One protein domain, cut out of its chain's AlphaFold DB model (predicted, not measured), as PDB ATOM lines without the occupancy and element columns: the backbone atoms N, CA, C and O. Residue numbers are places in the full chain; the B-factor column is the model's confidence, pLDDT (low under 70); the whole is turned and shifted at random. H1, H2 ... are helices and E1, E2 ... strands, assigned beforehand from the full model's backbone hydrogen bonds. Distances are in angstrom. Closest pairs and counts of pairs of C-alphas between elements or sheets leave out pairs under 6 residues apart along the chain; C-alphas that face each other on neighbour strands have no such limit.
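AT A GLANCE: This is residues 20 to 151 of the 185 residues of an uncharacterized protein of Eutypa lata (strain UCR-EL1) (UniProt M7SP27). A five-stranded antiparallel sheet, E1 - E7 - E8 - E4 - E3, has two helices, H1 and H2, side by side over one face and no named helix over the other. A long hairpin, E5 and E6, with E2 beside E6 near its base, reaches away from one end of this body as an arm and makes the length; its tip, residues 108 to 113, sticks out. The printed part has 132 residues, with two named helices and eight strands in the order E1 E2 H1 E3 E4 H2 E5 E6 E7 E8, the smaller antiparallel sheet being E2 - E6 - E5. The class is mixed, helices and strands; the whole is loose, with a radius of gyration of the C-alphas of 17.5 A, and spans 67 by 25 by 20 A, a rod in outline.

HOW THE PARTS SIT: E1, residues 20 to 24, is an edge strand, antiparallel to E7, residues 126 to 133, with N 21 and O 130 2.8 A apart. E8, residues 138 to 148, forms a hairpin with E7, N 129 and O 142 at 2.8 A. E4, residues 70 to 78, is antiparallel to E8, N 73 and O 145 at 2.9 A, and forms a hairpin with the edge strand E3, residues 58 to 66, N 65 and O 72 at 3.0 A. H1, residues 40 to 51, and H2, residues 86 to 97, are on the same face of this sheet, at heights over the sheet of 9.4 A and 9.1 A: two layers, helices on one face of a sheet. They touch, closest at the C-alphas of Asn 44 and Lys 95, 6.0 A, at a shallow tilt of 24 degrees, opposite ways. In both, every O i to N i+4 pair is within hydrogen-bond range. E2, residues 28 to 34, is antiparallel to E6, residues 112 to 124, N 31 and O 121 at 2.9 A; E6 forms a hairpin with E5, residues 99 to 109, N 103 and O 118 at 2.8 A. E6 runs on into E7 at 19 degrees.

IN THESE COORDINATES: E1 begins at C-alpha 20, (-29.638, 58.136, 44.428), and spans 13.2 A; E2 spans 19.6 A. H1 spans 16.8 A and H2 16.3 A. E3, 19.3 A, bends by 89 degrees at residue 61; E4 spans 25.7 A. E5, 30.9 A, and E6, 36.1 A, bend by 53 degrees at residue 102 and 57 degrees at residue 117. E7 spans 23.6 A; E8, 31.2 A, ends at C-alpha 148, (-35.233, 41.505, 23.820).

THE WHOLE: The C-alphas farthest apart, of Ser 111 and Asn 135, are 68.1 A apart. The printed part has no cut, and no link is long. Mean pLDDT of the printed part is 80.6; 17 residues are under 70, among them 24 to 27, 81 to 83 and 108 to 110.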
ATOM      1  N   THR A  20     -29.578  58.942  45.657       68.38
ATOM      2  CA  THR A  20     -29.638  58.136  44.428       68.38
ATOM      3  C   THR A  20     -30.638  58.785  43.478       68.38
ATOM      4  O   THR A  20     -31.817  58.885  43.803       68.38
ATOM      5  N   ASP A  21     -30.152  59.267  42.340       73.31
ATOM      6  CA  ASP A  21     -30.968  59.728  41.224       73.31
ATOM      7  C   ASP A  21     -31.126  58.563  40.237       73.31
ATOM      8  O   ASP A  21     -30.145  57.890  39.911       73.31
ATOM      9  N   VAL A  22     -32.350  58.327  39.761       69.44
ATOM     10  CA  VAL A  22     -32.635  57.318  38.735       69.44
ATOM     11  C   VAL A  22     -33.205  58.014  37.511       69.44
ATOM     12  O   VAL A  22     -34.241  58.669  37.595       69.44
ATOM     13  N   ASP A  23     -32.521  57.852  36.387       72.56
ATOM     14  CA  ASP A  23     -32.951  58.292  35.068       72.56
ATOM     15  C   ASP A  23     -33.253  57.053  34.220       72.56
ATOM     16  O   ASP A  23     -32.545  56.054  34.293       72.56
ATOM     17  N   HIS A  24     -34.279  57.095  33.380       67.69
ATOM     18  CA  HIS A  24     -34.565  56.037  32.410       67.69
ATOM     19  C   HIS A  24     -34.927  56.674  31.069       67.69
ATOM     20  O   HIS A  24     -35.407  57.812  31.026       67.69
ATOM     21  N   ASN A  25     -34.679  55.977  29.957       63.03
ATOM     22  CA  ASN A  25     -35.198  56.456  28.676       63.03
ATOM     23  C   ASN A  25     -36.714  56.177  28.594       63.03
ATOM     24  O   ASN A  25     -37.288  55.462  29.416       63.03
ATOM     25  N   SER A  26     -37.393  56.793  27.626       60.97
ATOM     26  CA  SER A  26     -38.820  56.542  27.375       60.97
ATOM     27  C   SER A  26     -39.071  55.278  26.545       60.97
ATOM     28  O   SER A  26     -40.212  55.017  26.176       60.97
ATOM     29  N   GLU A  27     -38.015  54.565  26.157       68.94
ATOM     30  CA  GLU A  27     -38.099  53.396  25.294       68.94
ATOM     31  C   GLU A  27     -38.353  52.176  26.173       68.94
ATOM     32  O   GLU A  27     -37.555  51.846  27.047       68.94
ATOM     33  N   MET A  28     -39.502  51.541  25.972       77.94
ATOM     34  CA  MET A  28     -39.854  50.314  26.670       77.94
ATOM     35  C   MET A  28     -39.517  49.135  25.768       77.94
ATOM     36  O   MET A  28     -39.825  49.133  24.577       77.94
ATOM     37  N   THR A  29     -38.897  48.132  26.363       81.38
ATOM     38  CA  THR A  29     -38.675  46.826  25.767       81.38
ATOM     39  C   THR A  29     -39.894  45.965  26.091       81.38
ATOM     40  O   THR A  29     -40.226  45.773  27.262       81.38
ATOM     41  N   GLU A  30     -40.574  45.470  25.055       83.88
ATOM     42  CA  GLU A  30     -41.775  44.638  25.167       83.88
ATOM     43  C   GLU A  30     -41.510  43.231  24.619       83.88
ATOM     44  O   GLU A  30     -41.012  43.072  23.502       83.88
ATOM     45  N   THR A  31     -41.878  42.208  25.390       83.75
ATOM     46  CA  THR A  31     -41.728  40.800  25.011       83.75
ATOM     47  C   THR A  31     -43.004  40.035  25.328       83.75
ATOM     48  O   THR A  31     -43.404  39.948  26.483       83.75
ATOM     49  N   VAL A  32     -43.603  39.382  24.329       82.06
ATOM     50  CA  VAL A  32     -44.739  38.471  24.539       82.06
ATOM     51  C   VAL A  32     -44.243  37.026  24.606       82.06
ATOM     52  O   VAL A  32     -43.479  36.568  23.744       82.06
ATOM     53  N   ARG A  33     -44.671  36.290  25.636       80.25
ATOM     54  CA  ARG A  33     -44.352  34.867  25.826       80.25
ATOM     55  C   ARG A  33     -45.579  34.093  26.280       80.25
ATOM     56  O   ARG A  33     -46.409  34.616  27.010       80.25
ATOM     57  N   ALA A  34     -45.674  32.831  25.868       75.06
ATOM     58  CA  ALA A  34     -46.680  31.918  26.400       75.06
ATOM     59  C   ALA A  34     -46.530  31.795  27.925       75.06
ATOM     60  O   ALA A  34     -45.403  31.764  28.418       75.06
ATOM     61  N   THR A  35     -47.634  31.647  28.661       75.31
ATOM     62  CA  THR A  35     -47.617  31.584  30.138       75.31
ATOM     63  C   THR A  35     -46.737  30.453  30.691       75.31
ATOM     64  O   THR A  35     -46.204  30.555  31.788       75.31
ATOM     65  N   SER A  36     -46.552  29.366  29.937       72.25
ATOM     66  CA  SER A  36     -45.676  28.246  30.314       72.25
ATOM     67  C   SER A  36     -44.222  28.398  29.854       72.25
ATOM     68  O   SER A  36     -43.417  27.508  30.105       72.25
ATOM     69  N   GLY A  37     -43.916  29.441  29.084       71.06
ATOM     70  CA  GLY A  37     -42.640  29.612  28.393       71.06
ATOM     71  C   GLY A  37     -41.745  30.694  28.981       71.06
ATOM     72  O   GLY A  37     -40.633  30.840  28.489       71.06
ATOM     73  N   TYR A  38     -42.225  31.471  29.955       79.31
ATOM     74  CA  TYR A  38     -41.426  32.446  30.692       79.31
ATOM     75  C   TYR A  38     -42.143  32.875  31.981       79.31
ATOM     76  O   TYR A  38     -43.371  32.823  32.058       79.31
ATOM     77  N   SER A  39     -41.398  33.336  32.983       86.56
ATOM     78  CA  SER A  39     -41.933  33.792  34.267       86.56
ATOM     79  C   SER A  39     -41.199  35.024  34.799       86.56
ATOM     80  O   SER A  39     -40.087  35.351  34.382       86.56
ATOM     81  N   LEU A  40     -41.825  35.722  35.755       90.06
ATOM     82  CA  LEU A  40     -41.168  36.818  36.472       90.06
ATOM     83  C   LEU A  40     -39.961  36.311  37.284       90.06
ATOM     84  O   LEU A  40     -38.976  37.028  37.427       90.06
ATOM     85  N   ASP A  41     -40.017  35.070  37.771       92.38
ATOM     86  CA  ASP A  41     -38.907  34.443  38.492       92.38
ATOM     87  C   ASP A  41     -37.685  34.275  37.579       92.38
ATOM     88  O   ASP A  41     -36.590  34.673  37.961       92.38
ATOM     89  N   GLU A  42     -37.869  33.830  36.331       90.00
ATOM     90  CA  GLU A  42     -36.778  33.753  35.341       90.00
ATOM     91  C   GLU A  42     -36.186  35.126  34.982       90.00
ATOM     92  O   GLU A  42     -34.999  35.231  34.662       90.00
ATOM     93  N   PHE A  43     -36.989  36.195  35.034       92.31
ATOM     94  CA  PHE A  43     -36.473  37.558  34.903       92.31
ATOM     95  C   PHE A  43     -35.653  37.967  36.132       92.31
ATOM     96  O   PHE A  43     -34.554  38.497  35.988       92.31
ATOM     97  N   ASN A  44     -36.152  37.689  37.337       94.50
ATOM     98  CA  ASN A  44     -35.451  38.004  38.580       94.50
ATOM     99  C   ASN A  44     -34.117  37.251  38.687       94.50
ATOM    100  O   ASN A  44     -33.117  37.858  39.065       94.50
ATOM    101  N   GLU A  45     -34.085  35.977  38.290       94.88
ATOM    102  CA  GLU A  45     -32.867  35.166  38.209       94.88
ATOM    103  C   GLU A  45     -31.862  35.731  37.197       94.88
ATOM    104  O   GLU A  45     -30.659  35.730  37.458       94.88
ATOM    105  N   LEU A  46     -32.331  36.258  36.057       93.69
ATOM    106  CA  LEU A  46     -31.460  36.935  35.095       93.69
ATOM    107  C   LEU A  46     -30.821  38.192  35.703       93.69
ATOM    108  O   LEU A  46     -29.623  38.409  35.516       93.69
ATOM    109  N   VAL A  47     -31.603  38.994  36.435       93.88
ATOM    110  CA  VAL A  47     -31.102  40.190  37.132       93.88
ATOM    111  C   VAL A  47     -30.051  39.812  38.175       93.88
ATOM    112  O   VAL A  47     -28.977  40.409  38.203       93.88
ATOM    113  N   ASP A  48     -30.318  38.794  38.994       93.75
ATOM    114  CA  ASP A  48     -29.350  38.316  39.988       93.75
ATOM    115  C   ASP A  48     -28.077  37.796  39.313       93.75
ATOM    116  O   ASP A  48     -26.971  38.171  39.692       93.75
ATOM    117  N   SER A  49     -28.214  37.029  38.228       92.31
ATOM    118  CA  SER A  49     -27.067  36.478  37.509       92.31
ATOM    119  C   SER A  49     -26.165  37.535  36.864       92.31
ATOM    120  O   SER A  49     -24.972  37.258  36.694       92.31
ATOM    121  N   VAL A  50     -26.700  38.677  36.416       91.44
ATOM    122  CA  VAL A  50     -25.869  39.755  35.851       91.44
ATOM    123  C   VAL A  50     -25.200  40.572  36.955       91.44
ATOM    124  O   VAL A  50     -24.048  40.958  36.789       91.44
ATOM    125  N   LEU A  51     -25.863  40.768  38.098       90.00
ATOM    126  CA  LEU A  51     -25.283  41.458  39.254       90.00
ATOM    127  C   LEU A  51     -24.191  40.633  39.938       90.00
ATOM    128  O   LEU A  51     -23.162  41.186  40.310       90.00
ATOM    129  N   ASP A  52     -24.364  39.312  40.029       89.56
ATOM    130  CA  ASP A  52     -23.353  38.382  40.553       89.56
ATOM    131  C   ASP A  52     -22.070  38.346  39.703       89.56
ATOM    132  O   ASP A  52     -21.036  37.843  40.147       89.56
ATOM    133  N   ALA A  53     -22.126  38.844  38.463       87.50
ATOM    134  CA  ALA A  53     -20.953  38.978  37.606       87.50
ATOM    135  C   ALA A  53     -20.144  40.259  37.888       87.50
ATOM    136  O   ALA A  53     -19.021  40.368  37.399       87.50
ATOM    137  N   CYS A  54     -20.691  41.193  38.667       86.94
ATOM    138  CA  CYS A  54     -20.001  42.393  39.123       86.94
ATOM    139  C   CYS A  54     -19.137  42.089  40.358       86.94
ATOM    140  O   CYS A  54     -19.394  41.142  41.103       86.94
ATOM    141  N   ASP A  55     -18.101  42.893  40.589       82.50
ATOM    142  CA  ASP A  55     -17.201  42.757  41.732       82.50
ATOM    143  C   ASP A  55     -17.286  43.967  42.683       82.50
ATOM    144  O   ASP A  55     -18.176  44.814  42.586       82.50
ATOM    145  N   SER A  56     -16.373  44.043  43.657       75.12
ATOM    146  CA  SER A  56     -16.333  45.147  44.624       75.12
ATOM    147  C   SER A  56     -16.026  46.516  44.000       75.12
ATOM    148  O   SER A  56     -16.306  47.542  44.614       75.12
ATOM    149  N   ASN A  57     -15.444  46.553  42.801       76.25
ATOM    150  CA  ASN A  57     -15.107  47.779  42.077       76.25
ATOM    151  C   ASN A  57     -16.236  48.232  41.138       76.25
ATOM    152  O   ASN A  57     -16.193  49.359  40.649       76.25
ATOM    153  N   GLY A  58     -17.251  47.392  40.920       82.75
ATOM    154  CA  GLY A  58     -18.389  47.678  40.056       82.75
ATOM    155  C   GLY A  58     -18.630  46.569  39.035       82.75
ATOM    156  O   GLY A  58     -18.282  45.409  39.247       82.75
ATOM    157  N   CYS A  59     -19.270  46.921  37.928       84.56
ATOM    158  CA  CYS A  59     -19.534  46.034  36.805       84.56
ATOM    159  C   CYS A  59     -18.654  46.443  35.622       84.56
ATOM    160  O   CYS A  59     -18.813  47.543  35.091       84.56
ATOM    161  N   ASP A  60     -17.780  45.535  35.177       79.44
ATOM    162  CA  ASP A  60     -16.954  45.740  33.986       79.44
ATOM    163  C   ASP A  60     -17.820  46.096  32.768       79.44
ATOM    164  O   ASP A  60     -18.907  45.538  32.563       79.44
ATOM    165  N   VAL A  61     -17.293  46.972  31.909       71.12
ATOM    166  CA  VAL A  61     -17.936  47.362  30.649       71.12
ATOM    167  C   VAL A  61     -18.265  46.118  29.821       71.12
ATOM    168  O   VAL A  61     -17.374  45.381  29.392       71.12
ATOM    169  N   GLY A  62     -19.553  45.920  29.544       64.94
ATOM    170  CA  GLY A  62     -20.034  44.788  28.751       64.94
ATOM    171  C   GLY A  62     -20.335  43.529  29.562       64.94
ATOM    172  O   GLY A  62     -20.489  42.460  28.970       64.94
ATOM    173  N   THR A  63     -20.460  43.634  30.890       83.38
ATOM    174  CA  THR A  63     -21.075  42.579  31.704       83.38
ATOM    175  C   THR A  63     -22.510  42.380  31.227       83.38
ATOM    176  O   THR A  63     -23.372  43.231  31.436       83.38
ATOM    177  N   GLU A  64     -22.753  41.275  30.526       89.50
ATOM    178  CA  GLU A  64     -24.040  40.954  29.916       89.50
ATOM    179  C   GLU A  64     -24.434  39.510  30.225       89.50
ATOM    180  O   GLU A  64     -23.613  38.584  30.181       89.50
ATOM    181  N   LYS A  65     -25.717  39.317  30.524       89.06
ATOM    182  CA  LYS A  65     -26.354  38.003  30.604       89.06
ATOM    183  C   LYS A  65     -27.634  38.024  29.793       89.06
ATOM    184  O   LYS A  65     -28.355  39.015  29.785       89.06
ATOM    185  N   CYS A  66     -27.939  36.897  29.165       87.25
ATOM    186  CA  CYS A  66     -29.180  36.699  28.433       87.25
ATOM    187  C   CYS A  66     -29.885  35.438  28.916       87.25
ATOM    188  O   CYS A  66     -29.236  34.446  29.256       87.25
ATOM    189  N   ASN A  67     -31.211  35.460  28.871       85.56
ATOM    190  CA  ASN A  67     -32.039  34.265  28.916       85.56
ATOM    191  C   ASN A  67     -32.834  34.137  27.602       85.56
ATOM    192  O   ASN A  67     -32.448  34.682  26.572       85.56
ATOM    193  N   ILE A  68     -33.925  33.371  27.618       79.44
ATOM    194  CA  ILE A  68     -34.769  33.119  26.440       79.44
ATOM    195  C   ILE A  68     -35.638  34.318  26.010       79.44
ATOM    196  O   ILE A  68     -36.291  34.263  24.963       79.44
ATOM    197  N   ALA A  69     -35.713  35.373  26.821       81.56
ATOM    198  CA  ALA A  69     -36.588  36.522  26.604       81.56
ATOM    199  C   ALA A  69     -35.831  37.855  26.581       81.56
ATOM    200  O   ALA A  69     -36.125  38.699  25.735       81.56
ATOM    201  N   HIS A  70     -34.853  38.033  27.469       88.00
ATOM    202  CA  HIS A  70     -34.156  39.300  27.648       88.00
ATOM    203  C   HIS A  70     -32.639  39.117  27.696       88.00
ATOM    204  O   HIS A  70     -32.136  38.080  28.131       88.00
ATOM    205  N   CYS A  71     -31.923  40.156  27.282       88.75
ATOM    206  CA  CYS A  71     -30.517  40.375  27.595       88.75
ATOM    207  C   CYS A  71     -30.407  41.616  28.480       88.75
ATOM    208  O   CYS A  71     -31.012  42.644  28.179       88.75
ATOM    209  N   ILE A  72     -29.651  41.514  29.572       90.75
ATOM    210  CA  ILE A  72     -29.358  42.624  30.476       90.75
ATOM    211  C   ILE A  72     -27.855  42.852  30.459       90.75
ATOM    212  O   ILE A  72     -27.086  41.936  30.758       90.75
ATOM    213  N   SER A  73     -27.455  44.081  30.145       89.94
ATOM    214  CA  SER A  73     -26.085  44.556  30.294       89.94
ATOM    215  C   SER A  73     -26.011  45.614  31.386       89.94
ATOM    216  O   SER A  73     -26.849  46.518  31.420       89.94
ATOM    217  N   ILE A  74     -25.014  45.502  32.266       88.31
ATOM    218  CA  ILE A  74     -24.719  46.484  33.311       88.31
ATOM    219  C   ILE A  74     -23.284  46.976  33.133       88.31
ATOM    220  O   ILE A  74     -22.350  46.185  33.026       88.31
ATOM    221  N   ASP A  75     -23.130  48.292  33.114       85.44
ATOM    222  CA  ASP A  75     -21.859  49.011  33.117       85.44
ATOM    223  C   ASP A  75     -21.891  49.982  34.297       85.44
ATOM    224  O   ASP A  75     -22.818  50.794  34.403       85.44
ATOM    225  N   GLY A  76     -20.932  49.892  35.212       83.25
ATOM    226  CA  GLY A  76     -20.865  50.852  36.300       83.25
ATOM    227  C   GLY A  76     -19.604  50.743  37.127       83.25
ATOM    228  O   GLY A  76     -19.190  49.654  37.496       83.25
ATOM    229  N   ASP A  77     -19.047  51.897  37.470       78.25
ATOM    230  CA  ASP A  77     -17.839  52.002  38.280       78.25
ATOM    231  C   ASP A  77     -18.175  52.547  39.671       78.25
ATOM    232  O   ASP A  77     -18.913  53.534  39.820       78.25
ATOM    233  N   ASN A  78     -17.570  51.940  40.691       78.38
ATOM    234  CA  ASN A  78     -17.478  52.527  42.021       78.38
ATOM    235  C   ASN A  78     -16.261  53.459  42.047       78.38
ATOM    236  O   ASN A  78     -15.125  53.019  41.886       78.38
ATOM    237  N   LEU A  79     -16.480  54.764  42.236       73.50
ATOM    238  CA  LEU A  79     -15.384  55.742  42.248       73.50
ATOM    239  C   LEU A  79     -14.652  55.799  43.601       73.50
ATOM    240  O   LEU A  79     -13.632  56.482  43.705       73.50
ATOM    241  N   ASP A  80     -15.175  55.114  44.623       70.56
ATOM    242  CA  ASP A  80     -14.654  55.097  45.993       70.56
ATOM    243  C   ASP A  80     -14.990  53.775  46.723       70.56
ATOM    244  O   ASP A  80     -15.888  53.023  46.329       70.56
ATOM    245  N   ASP A  81     -14.292  53.511  47.830       68.25
ATOM    246  CA  ASP A  81     -14.458  52.331  48.688       68.25
ATOM    247  C   ASP A  81     -15.756  52.386  49.530       68.25
ATOM    248  O   ASP A  81     -16.214  51.359  50.031       68.25
ATOM    249  N   ASP A  82     -16.380  53.564  49.677       69.25
ATOM    250  CA  ASP A  82     -17.680  53.764  50.348       69.25
ATOM    251  C   ASP A  82     -18.838  53.782  49.328       69.25
ATOM    252  O   ASP A  82     -19.498  54.800  49.087       69.25
ATOM    253  N   HIS A  83     -19.058  52.630  48.686       65.19
ATOM    254  CA  HIS A  83     -20.085  52.428  47.650       65.19
ATOM    255  C   HIS A  83     -21.446  51.944  48.197       65.19
ATOM    256  O   HIS A  83     -22.470  51.945  47.499       65.19
ATOM    257  N   GLY A  84     -21.511  51.578  49.480       72.06
ATOM    258  CA  GLY A  84     -22.733  51.087  50.120       72.06
ATOM    259  C   GLY A  84     -23.374  49.915  49.360       72.06
ATOM    260  O   GLY A  84     -22.689  49.062  48.809       72.06
ATOM    261  N   ASN A  85     -24.709  49.873  49.321       77.75
ATOM    262  CA  ASN A  85     -25.487  48.802  48.686       77.75
ATOM    263  C   ASN A  85     -26.022  49.166  47.285       77.75
ATOM    264  O   ASN A  85     -27.146  48.817  46.930       77.75
ATOM    265  N   ILE A  86     -25.269  49.931  46.486       77.94
ATOM    266  CA  ILE A  86     -25.783  50.431  45.197       77.94
ATOM    267  C   ILE A  86     -26.223  49.306  44.247       77.94
ATOM    268  O   ILE A  86     -27.279  49.433  43.641       77.94
ATOM    269  N   LEU A  87     -25.470  48.202  44.162       82.25
ATOM    270  CA  LEU A  87     -25.778  47.068  43.281       82.25
ATOM    271  C   LEU A  87     -27.090  46.381  43.676       82.25
ATOM    272  O   LEU A  87     -27.878  46.014  42.810       82.25
ATOM    273  N   GLU A  88     -27.364  46.281  44.980       85.81
ATOM    274  CA  GLU A  88     -28.644  45.784  45.497       85.81
ATOM    275  C   GLU A  88     -29.795  46.679  45.020       85.81
ATOM    276  O   GLU A  88     -30.789  46.188  44.497       85.81
ATOM    277  N   ILE A  89     -29.624  48.002  45.096       85.00
ATOM    278  CA  ILE A  89     -30.634  48.975  44.656       85.00
ATOM    279  C   ILE A  89     -30.826  48.957  43.138       85.00
ATOM    280  O   ILE A  89     -31.954  49.099  42.667       85.00
ATOM    281  N   VAL A  90     -29.751  48.759  42.366       85.50
ATOM    282  CA  VAL A  90     -29.835  48.528  40.916       85.50
ATOM    283  C   VAL A  90     -30.707  47.298  40.649       85.50
ATOM    284  O   VAL A  90     -31.649  47.381  39.862       85.50
ATOM    285  N   GLY A  91     -30.457  46.189  41.348       89.00
ATOM    286  CA  GLY A  91     -31.244  44.964  41.220       89.00
ATOM    287  C   GLY A  91     -32.710  45.134  41.593       89.00
ATOM    288  O   GLY A  91     -33.585  44.770  40.807       89.00
ATOM    289  N   GLU A  92     -32.996  45.727  42.752       89.44
ATOM    290  CA  GLU A  92     -34.366  46.006  43.191       89.44
ATOM    291  C   GLU A  92     -35.117  46.891  42.194       89.44
ATOM    292  O   GLU A  92     -36.281  46.624  41.886       89.44
ATOM    293  N   PHE A  93     -34.455  47.916  41.646       88.81
ATOM    294  CA  PHE A  93     -35.069  48.805  40.667       88.81
ATOM    295  C   PHE A  93     -35.403  48.072  39.365       88.81
ATOM    296  O   PHE A  93     -36.531  48.177  38.883       88.81
ATOM    297  N   ILE A  94     -34.463  47.299  38.807       89.75
ATOM    298  CA  ILE A  94     -34.701  46.551  37.564       89.75
ATOM    299  C   ILE A  94     -35.854  45.559  37.762       89.75
ATOM    300  O   ILE A  94     -36.799  45.562  36.972       89.75
ATOM    301  N   LYS A  95     -35.831  44.771  38.846       92.50
ATOM    302  CA  LYS A  95     -36.896  43.804  39.170       92.50
ATOM    303  C   LYS A  95     -38.254  44.486  39.346       92.50
ATOM    304  O   LYS A  95     -39.253  44.015  38.811       92.50
ATOM    305  N   GLY A  96     -38.289  45.618  40.050       89.25
ATOM    306  CA  GLY A  96     -39.510  46.393  40.283       89.25
ATOM    307  C   GLY A  96     -40.042  47.136  39.053       89.25
ATOM    308  O   GLY A  96     -41.208  47.524  39.041       89.25
ATOM    309  N   SER A  97     -39.213  47.336  38.026       88.38
ATOM    310  CA  SER A  97     -39.594  48.041  36.796       88.38
ATOM    311  C   SER A  97     -40.323  47.168  35.768       88.38
ATOM    312  O   SER A  97     -40.901  47.703  34.824       88.38
ATOM    313  N   MET A  98     -40.310  45.843  35.944       90.19
ATOM    314  CA  MET A  98     -41.008  44.912  35.059       90.19
ATOM    315  C   MET A  98     -42.523  44.976  35.285       90.19
ATOM    316  O   MET A  98     -43.025  44.763  36.391       90.19
ATOM    317  N   HIS A  99     -43.262  45.212  34.209       91.31
ATOM    318  CA  HIS A  99     -44.716  45.154  34.166       91.31
ATOM    319  C   HIS A  99     -45.173  43.929  33.380       91.31
ATOM    320  O   HIS A  99     -44.544  43.538  32.400       91.31
ATOM    321  N   THR A 100     -46.264  43.313  33.833       91.25
ATOM    322  CA  THR A 100     -46.845  42.126  33.197       91.25
ATOM    323  C   THR A 100     -48.328  42.341  32.942       91.25
ATOM    324  O   THR A 100     -49.032  42.885  33.795       91.25
ATOM    325  N   GLU A 101     -48.794  41.932  31.766       92.00
ATOM    326  CA  GLU A 101     -50.202  41.977  31.371       92.00
ATOM    327  C   GLU A 101     -50.586  40.668  30.676       92.00
ATOM    328  O   GLU A 101     -49.888  40.216  29.765       92.00
ATOM    329  N   ASP A 102     -51.688  40.050  31.105       90.56
ATOM    330  CA  ASP A 102     -52.224  38.855  30.450       90.56
ATOM    331  C   ASP A 102     -52.675  39.201  29.025       90.56
ATOM    332  O   ASP A 102     -53.366  40.193  28.787       90.56
ATOM    333  N   THR A 103     -52.304  38.363  28.065       88.50
ATOM    334  CA  THR A 103     -52.626  38.542  26.648       88.50
ATOM    335  C   THR A 103     -52.829  37.189  25.968       88.50
ATOM    336  O   THR A 103     -52.790  36.132  26.600       88.50
ATOM    337  N   THR A 104     -53.061  37.200  24.662       81.81
ATOM    338  CA  THR A 104     -53.178  35.993  23.846       81.81
ATOM    339  C   THR A 104     -52.332  36.134  22.596       81.81
ATOM    340  O   THR A 104     -52.395  37.163  21.927       81.81
ATOM    341  N   ILE A 105     -51.584  35.090  22.253       76.50
ATOM    342  CA  ILE A 105     -50.978  34.962  20.928       76.50
ATOM    343  C   ILE A 105     -52.031  34.329  20.020       76.50
ATOM    344  O   ILE A 105     -52.474  33.206  20.282       76.50
ATOM    345  N   ASP A 106     -52.436  35.048  18.977       76.88
ATOM    346  CA  ASP A 106     -53.282  34.530  17.910       76.88
ATOM    347  C   ASP A 106     -52.454  34.252  16.654       76.88
ATOM    348  O   ASP A 106     -51.631  35.062  16.233       76.88
ATOM    349  N   ASP A 107     -52.669  33.081  16.060       70.38
ATOM    350  CA  ASP A 107     -52.109  32.750  14.754       70.38
ATOM    351  C   ASP A 107     -53.166  32.049  13.901       70.38
ATOM    352  O   ASP A 107     -53.836  31.107  14.340       70.38
ATOM    353  N   CYS A 108     -53.343  32.535  12.676       65.38
ATOM    354  CA  CYS A 108     -54.369  32.077  11.753       65.38
ATOM    355  C   CYS A 108     -53.722  31.559  10.474       65.38
ATOM    356  O   CYS A 108     -53.138  32.312   9.700       65.38
ATOM    357  N   THR A 109     -53.932  30.276  10.194       69.62
ATOM    358  CA  THR A 109     -53.544  29.650   8.927       69.62
ATOM    359  C   THR A 109     -54.769  29.420   8.044       69.62
ATOM    360  O   THR A 109     -55.919  29.537   8.475       69.62
ATOM    361  N   SER A 110     -54.540  28.990   6.801       59.34
ATOM    362  CA  SER A 110     -55.610  28.549   5.891       59.34
ATOM    363  C   SER A 110     -56.454  27.378   6.429       59.34
ATOM    364  O   SER A 110     -57.536  27.115   5.901       59.34
ATOM    365  N   SER A 111     -55.991  26.688   7.480       72.12
ATOM    366  CA  SER A 111     -56.663  25.544   8.108       72.12
ATOM    367  C   SER A 111     -57.433  25.879   9.397       72.12
ATOM    368  O   SER A 111     -58.198  25.043   9.878       72.12
ATOM    369  N   GLY A 112     -57.282  27.097   9.930       55.88
ATOM    370  CA  GLY A 112     -57.934  27.552  11.163       55.88
ATOM    371  C   GLY A 112     -57.062  28.505  11.985       55.88
ATOM    372  O   GLY A 112     -55.901  28.735  11.648       55.88
ATOM    373  N   CYS A 113     -57.630  29.044  13.069       74.06
ATOM    374  CA  CYS A 113     -56.929  29.912  14.019       74.06
ATOM    375  C   CYS A 113     -56.671  29.185  15.344       74.06
ATOM    376  O   CYS A 113     -57.567  28.521  15.874       74.06
ATOM    377  N   GLY A 114     -55.455  29.327  15.862       71.50
ATOM    378  CA  GLY A 114     -55.063  28.929  17.208       71.50
ATOM    379  C   GLY A 114     -54.963  30.147  18.122       71.50
ATOM    380  O   GLY A 114     -54.602  31.233  17.677       71.50
ATOM    381  N   PHE A 115     -55.273  29.945  19.400       79.19
ATOM    382  CA  PHE A 115     -55.092  30.943  20.451       79.19
ATOM    383  C   PHE A 115     -54.299  30.302  21.583       79.19
ATOM    384  O   PHE A 115     -54.589  29.165  21.970       79.19
ATOM    385  N   LEU A 116     -53.310  31.022  22.101       78.06
ATOM    386  CA  LEU A 116     -52.495  30.589  23.227       78.06
ATOM    387  C   LEU A 116     -52.450  31.693  24.280       78.06
ATOM    388  O   LEU A 116     -52.119  32.833  23.955       78.06
ATOM    389  N   ASP A 117     -52.748  31.337  25.530       82.25
ATOM    390  CA  ASP A 117     -52.598  32.247  26.664       82.25
ATOM    391  C   ASP A 117     -51.128  32.659  26.813       82.25
ATOM    392  O   ASP A 117     -50.200  31.838  26.746       82.25
ATOM    393  N   ALA A 118     -50.918  33.956  26.987       83.56
ATOM    394  CA  ALA A 118     -49.610  34.573  27.002       83.56
ATOM    395  C   ALA A 118     -49.559  35.713  28.017       83.56
ATOM    396  O   ALA A 118     -50.571  36.174  28.535       83.56
ATOM    397  N   VAL A 119     -48.349  36.176  28.291       86.50
ATOM    398  CA  VAL A 119     -48.077  37.344  29.118       86.50
ATOM    399  C   VAL A 119     -47.212  38.292  28.299       86.50
ATOM    400  O   VAL A 119     -46.229  37.876  27.675       86.50
ATOM    401  N   ASN A 120     -47.602  39.563  28.268       85.94
ATOM    402  CA  ASN A 120     -46.777  40.649  27.773       85.94
ATOM    403  C   ASN A 120     -45.912  41.172  28.921       85.94
ATOM    404  O   ASN A 120     -46.438  41.552  29.967       85.94
ATOM    405  N   TYR A 121     -44.601  41.174  28.725       88.38
ATOM    406  CA  TYR A 121     -43.605  41.677  29.661       88.38
ATOM    407  C   TYR A 121     -43.079  43.007  29.138       88.38
ATOM    408  O   TYR A 121     -42.603  43.077  28.007       88.38
ATOM    409  N   THR A 122     -43.137  44.050  29.959       88.50
ATOM    410  CA  THR A 122     -42.718  45.402  29.580       88.50
ATOM    411  C   THR A 122     -41.743  45.950  30.610       88.50
ATOM    412  O   THR A 122     -42.047  45.988  31.799       88.50
ATOM    413  N   VAL A 123     -40.573  46.401  30.164       89.06
ATOM    414  CA  VAL A 123     -39.494  46.897  31.032       89.06
ATOM    415  C   VAL A 123     -38.780  48.074  30.360       89.06
ATOM    416  O   VAL A 123     -38.699  48.092  29.132       89.06
ATOM    417  N   PRO A 124     -38.268  49.078  31.094       83.44
ATOM    418  CA  PRO A 124     -37.463  50.133  30.485       83.44
ATOM    419  C   PRO A 124     -36.244  49.554  29.760       83.44
ATOM    420  O   PRO A 124     -35.493  48.766  30.333       83.44
ATOM    421  N   GLY A 125     -36.021  49.963  28.511       82.88
ATOM    422  CA  GLY A 125     -34.882  49.495  27.717       82.88
ATOM    423  C   GLY A 125     -33.543  50.056  28.197       82.88
ATOM    424  O   GLY A 125     -32.488  49.476  27.942       82.88
ATOM    425  N   TYR A 126     -33.574  51.170  28.931       83.44
ATOM    426  CA  TYR A 126     -32.398  51.754  29.558       83.44
ATOM    427  C   TYR A 126     -32.725  52.369  30.916       83.44
ATOM    428  O   TYR A 126     -33.663  53.162  31.046       83.44
ATOM    429  N   VAL A 127     -31.874  52.082  31.897       82.12
ATOM    430  CA  VAL A 127     -31.906  52.679  33.234       82.12
ATOM    431  C   VAL A 127     -30.510  53.175  33.595       82.12
ATOM    432  O   VAL A 127     -29.516  52.499  33.376       82.12
ATOM    433  N   SER A 128     -30.423  54.361  34.178       82.25
ATOM    434  CA  SER A 128     -29.205  54.954  34.711       82.25
ATOM    435  C   SER A 128     -29.423  55.299  36.175       82.25
ATOM    436  O   SER A 128     -30.286  56.108  36.503       82.25
ATOM    437  N   LEU A 129     -28.616  54.728  37.061       82.06
ATOM    438  CA  LEU A 129     -28.635  55.022  38.486       82.06
ATOM    439  C   LEU A 129     -27.358  55.769  38.844       82.06
ATOM    440  O   LEU A 129     -26.258  55.240  38.709       82.06
ATOM    441  N   ARG A 130     -27.497  57.007  39.313       81.31
ATOM    442  CA  ARG A 130     -26.375  57.811  39.796       81.31
ATOM    443  C   ARG A 130     -26.508  58.021  41.290       81.31
ATOM    444  O   ARG A 130     -27.546  58.472  41.765       81.31
ATOM    445  N   ARG A 131     -25.432  57.783  42.029       78.94
ATOM    446  CA  ARG A 131     -25.351  58.110  43.449       78.94
ATOM    447  C   ARG A 131     -24.293  59.174  43.686       78.94
ATOM    448  O   ARG A 131     -23.154  59.037  43.249       78.94
ATOM    449  N   ASN A 132     -24.694  60.215  44.405       79.69
ATOM    450  CA  ASN A 132     -23.826  61.313  44.803       79.69
ATOM    451  C   ASN A 132     -23.743  61.382  46.331       79.69
ATOM    452  O   ASN A 132     -24.690  61.013  47.038       79.69
ATOM    453  N   TYR A 133     -22.624  61.903  46.821       74.94
ATOM    454  CA  TYR A 133     -22.495  62.353  48.202       74.94
ATOM    455  C   TYR A 133     -23.393  63.578  48.464       74.94
ATOM    456  O   TYR A 133     -23.794  64.284  47.534       74.94
ATOM    457  N   ASP A 134     -23.674  63.883  49.734       73.19
ATOM    458  CA  ASP A 134     -24.472  65.055  50.138       73.19
ATOM    459  C   ASP A 134     -23.902  66.397  49.642       73.19
ATOM    460  O   ASP A 134     -24.635  67.372  49.467       73.19
ATOM    461  N   ASN A 135     -22.589  66.463  49.405       73.50
ATOM    462  CA  ASN A 135     -21.918  67.640  48.851       73.50
ATOM    463  C   ASN A 135     -22.074  67.765  47.318       73.50
ATOM    464  O   ASN A 135     -21.622  68.757  46.747       73.50
ATOM    465  N   GLY A 136     -22.734  66.800  46.671       70.38
ATOM    466  CA  GLY A 136     -22.978  66.755  45.233       70.38
ATOM    467  C   GLY A 136     -21.874  66.086  44.413       70.38
ATOM    468  O   GLY A 136     -22.039  65.978  43.198       70.38
ATOM    469  N   ASP A 137     -20.791  65.623  45.041       72.88
ATOM    470  CA  ASP A 137     -19.715  64.929  44.336       72.88
ATOM    471  C   ASP A 137     -20.196  63.551  43.844       72.88
ATOM    472  O   ASP A 137     -20.902  62.843  44.578       72.88
ATOM    473  N   PRO A 138     -19.843  63.156  42.605       67.88
ATOM    474  CA  PRO A 138     -20.219  61.860  42.064       67.88
ATOM    475  C   PRO A 138     -19.510  60.748  42.831       67.88
ATOM    476  O   PRO A 138     -18.299  60.803  43.032       67.88
ATOM    477  N   ASN A 139     -20.272  59.734  43.228       72.44
ATOM    478  CA  ASN A 139     -19.742  58.549  43.894       72.44
ATOM    479  C   ASN A 139     -19.866  57.324  42.974       72.44
ATOM    480  O   ASN A 139     -18.889  56.625  42.735       72.44
ATOM    481  N   MET A 140     -21.041  57.099  42.381       78.12
ATOM    482  CA  MET A 140     -21.281  55.934  41.522       78.12
ATOM    483  C   MET A 140     -22.209  56.272  40.361       78.12
ATOM    484  O   MET A 140     -23.133  57.081  40.501       78.12
ATOM    485  N   LEU A 141     -21.999  55.607  39.227       80.25
ATOM    486  CA  LEU A 141     -22.898  55.643  38.079       80.25
ATOM    487  C   LEU A 141     -23.020  54.239  37.494       80.25
ATOM    488  O   LEU A 141     -22.030  53.686  37.036       80.25
ATOM    489  N   TYR A 142     -24.243  53.724  37.456       82.25
ATOM    490  CA  TYR A 142     -24.596  52.466  36.813       82.25
ATOM    491  C   TYR A 142     -25.516  52.736  35.638       82.25
ATOM    492  O   TYR A 142     -26.471  53.505  35.748       82.25
ATOM    493  N   LYS A 143     -25.240  52.085  34.519       86.12
ATOM    494  CA  LYS A 143     -26.049  52.093  33.310       86.12
ATOM    495  C   LYS A 143     -26.453  50.666  33.011       86.12
ATOM    496  O   LYS A 143     -25.616  49.775  32.926       86.12
ATOM    497  N   VAL A 144     -27.744  50.475  32.839       86.62
ATOM    498  CA  VAL A 144     -28.371  49.193  32.576       86.62
ATOM    499  C   VAL A 144     -29.049  49.307  31.225       86.62
ATOM    500  O   VAL A 144     -29.830  50.231  31.003       86.62
ATOM    501  N   SER A 145     -28.751  48.376  30.328       87.50
ATOM    502  CA  SER A 145     -29.443  48.235  29.048       87.50
ATOM    503  C   SER A 145     -30.171  46.900  29.031       87.50
ATOM    504  O   SER A 145     -29.578  45.874  29.359       87.50
ATOM    505  N   ILE A 146     -31.451  46.922  28.668       88.06
ATOM    506  CA  ILE A 146     -32.317  45.744  28.624       88.06
ATOM    507  C   ILE A 146     -32.894  45.638  27.220       88.06
ATOM    508  O   ILE A 146     -33.655  46.499  26.779       88.06
ATOM    509  N   SER A 147     -32.547  44.569  26.517       85.31
ATOM    510  CA  SER A 147     -33.046  44.284  25.174       85.31
ATOM    511  C   SER A 147     -33.810  42.969  25.145       85.31
ATOM    512  O   SER A 147     -33.644  42.103  26.010       85.31
ATOM    513  N   THR A 148     -34.664  42.811  24.137       84.38
ATOM    514  CA  THR A 148     -35.233  41.505  23.820       84.38
ATOM    515  C   THR A 148     -34.161  40.639  23.176       84.38
ATOM    516  O   THR A 148     -33.385  41.090  22.330       84.38
ATOM    517  N   THR A 149     -34.106  39.368  23.560       74.62
ATOM    518  CA  THR A 149     -33.357  38.385  22.773       74.62
ATOM    519  C   THR A 149     -34.103  38.213  21.452       74.62
ATOM    520  O   THR A 149     -35.330  38.067  21.493       74.62
ATOM    521  N   GLU A 150     -33.398  38.264  20.310       55.16
ATOM    522  CA  GLU A 150     -34.010  38.134  18.976       55.16
ATOM    523  C   GLU A 150     -35.085  37.050  19.009       55.16
ATOM    524  O   GLU A 150     -34.834  35.910  19.418       55.16
ATOM    525  N   ALA A 151     -36.314  37.458  18.686       43.56
ATOM    526  CA  ALA A 151     -37.477  36.610  18.814       43.56
ATOM    527  C   ALA A 151     -37.229  35.338  18.008       43.56
ATOM    528  O   ALA A 151     -37.143  35.376  16.783       43.56
TER     529      ALA A 151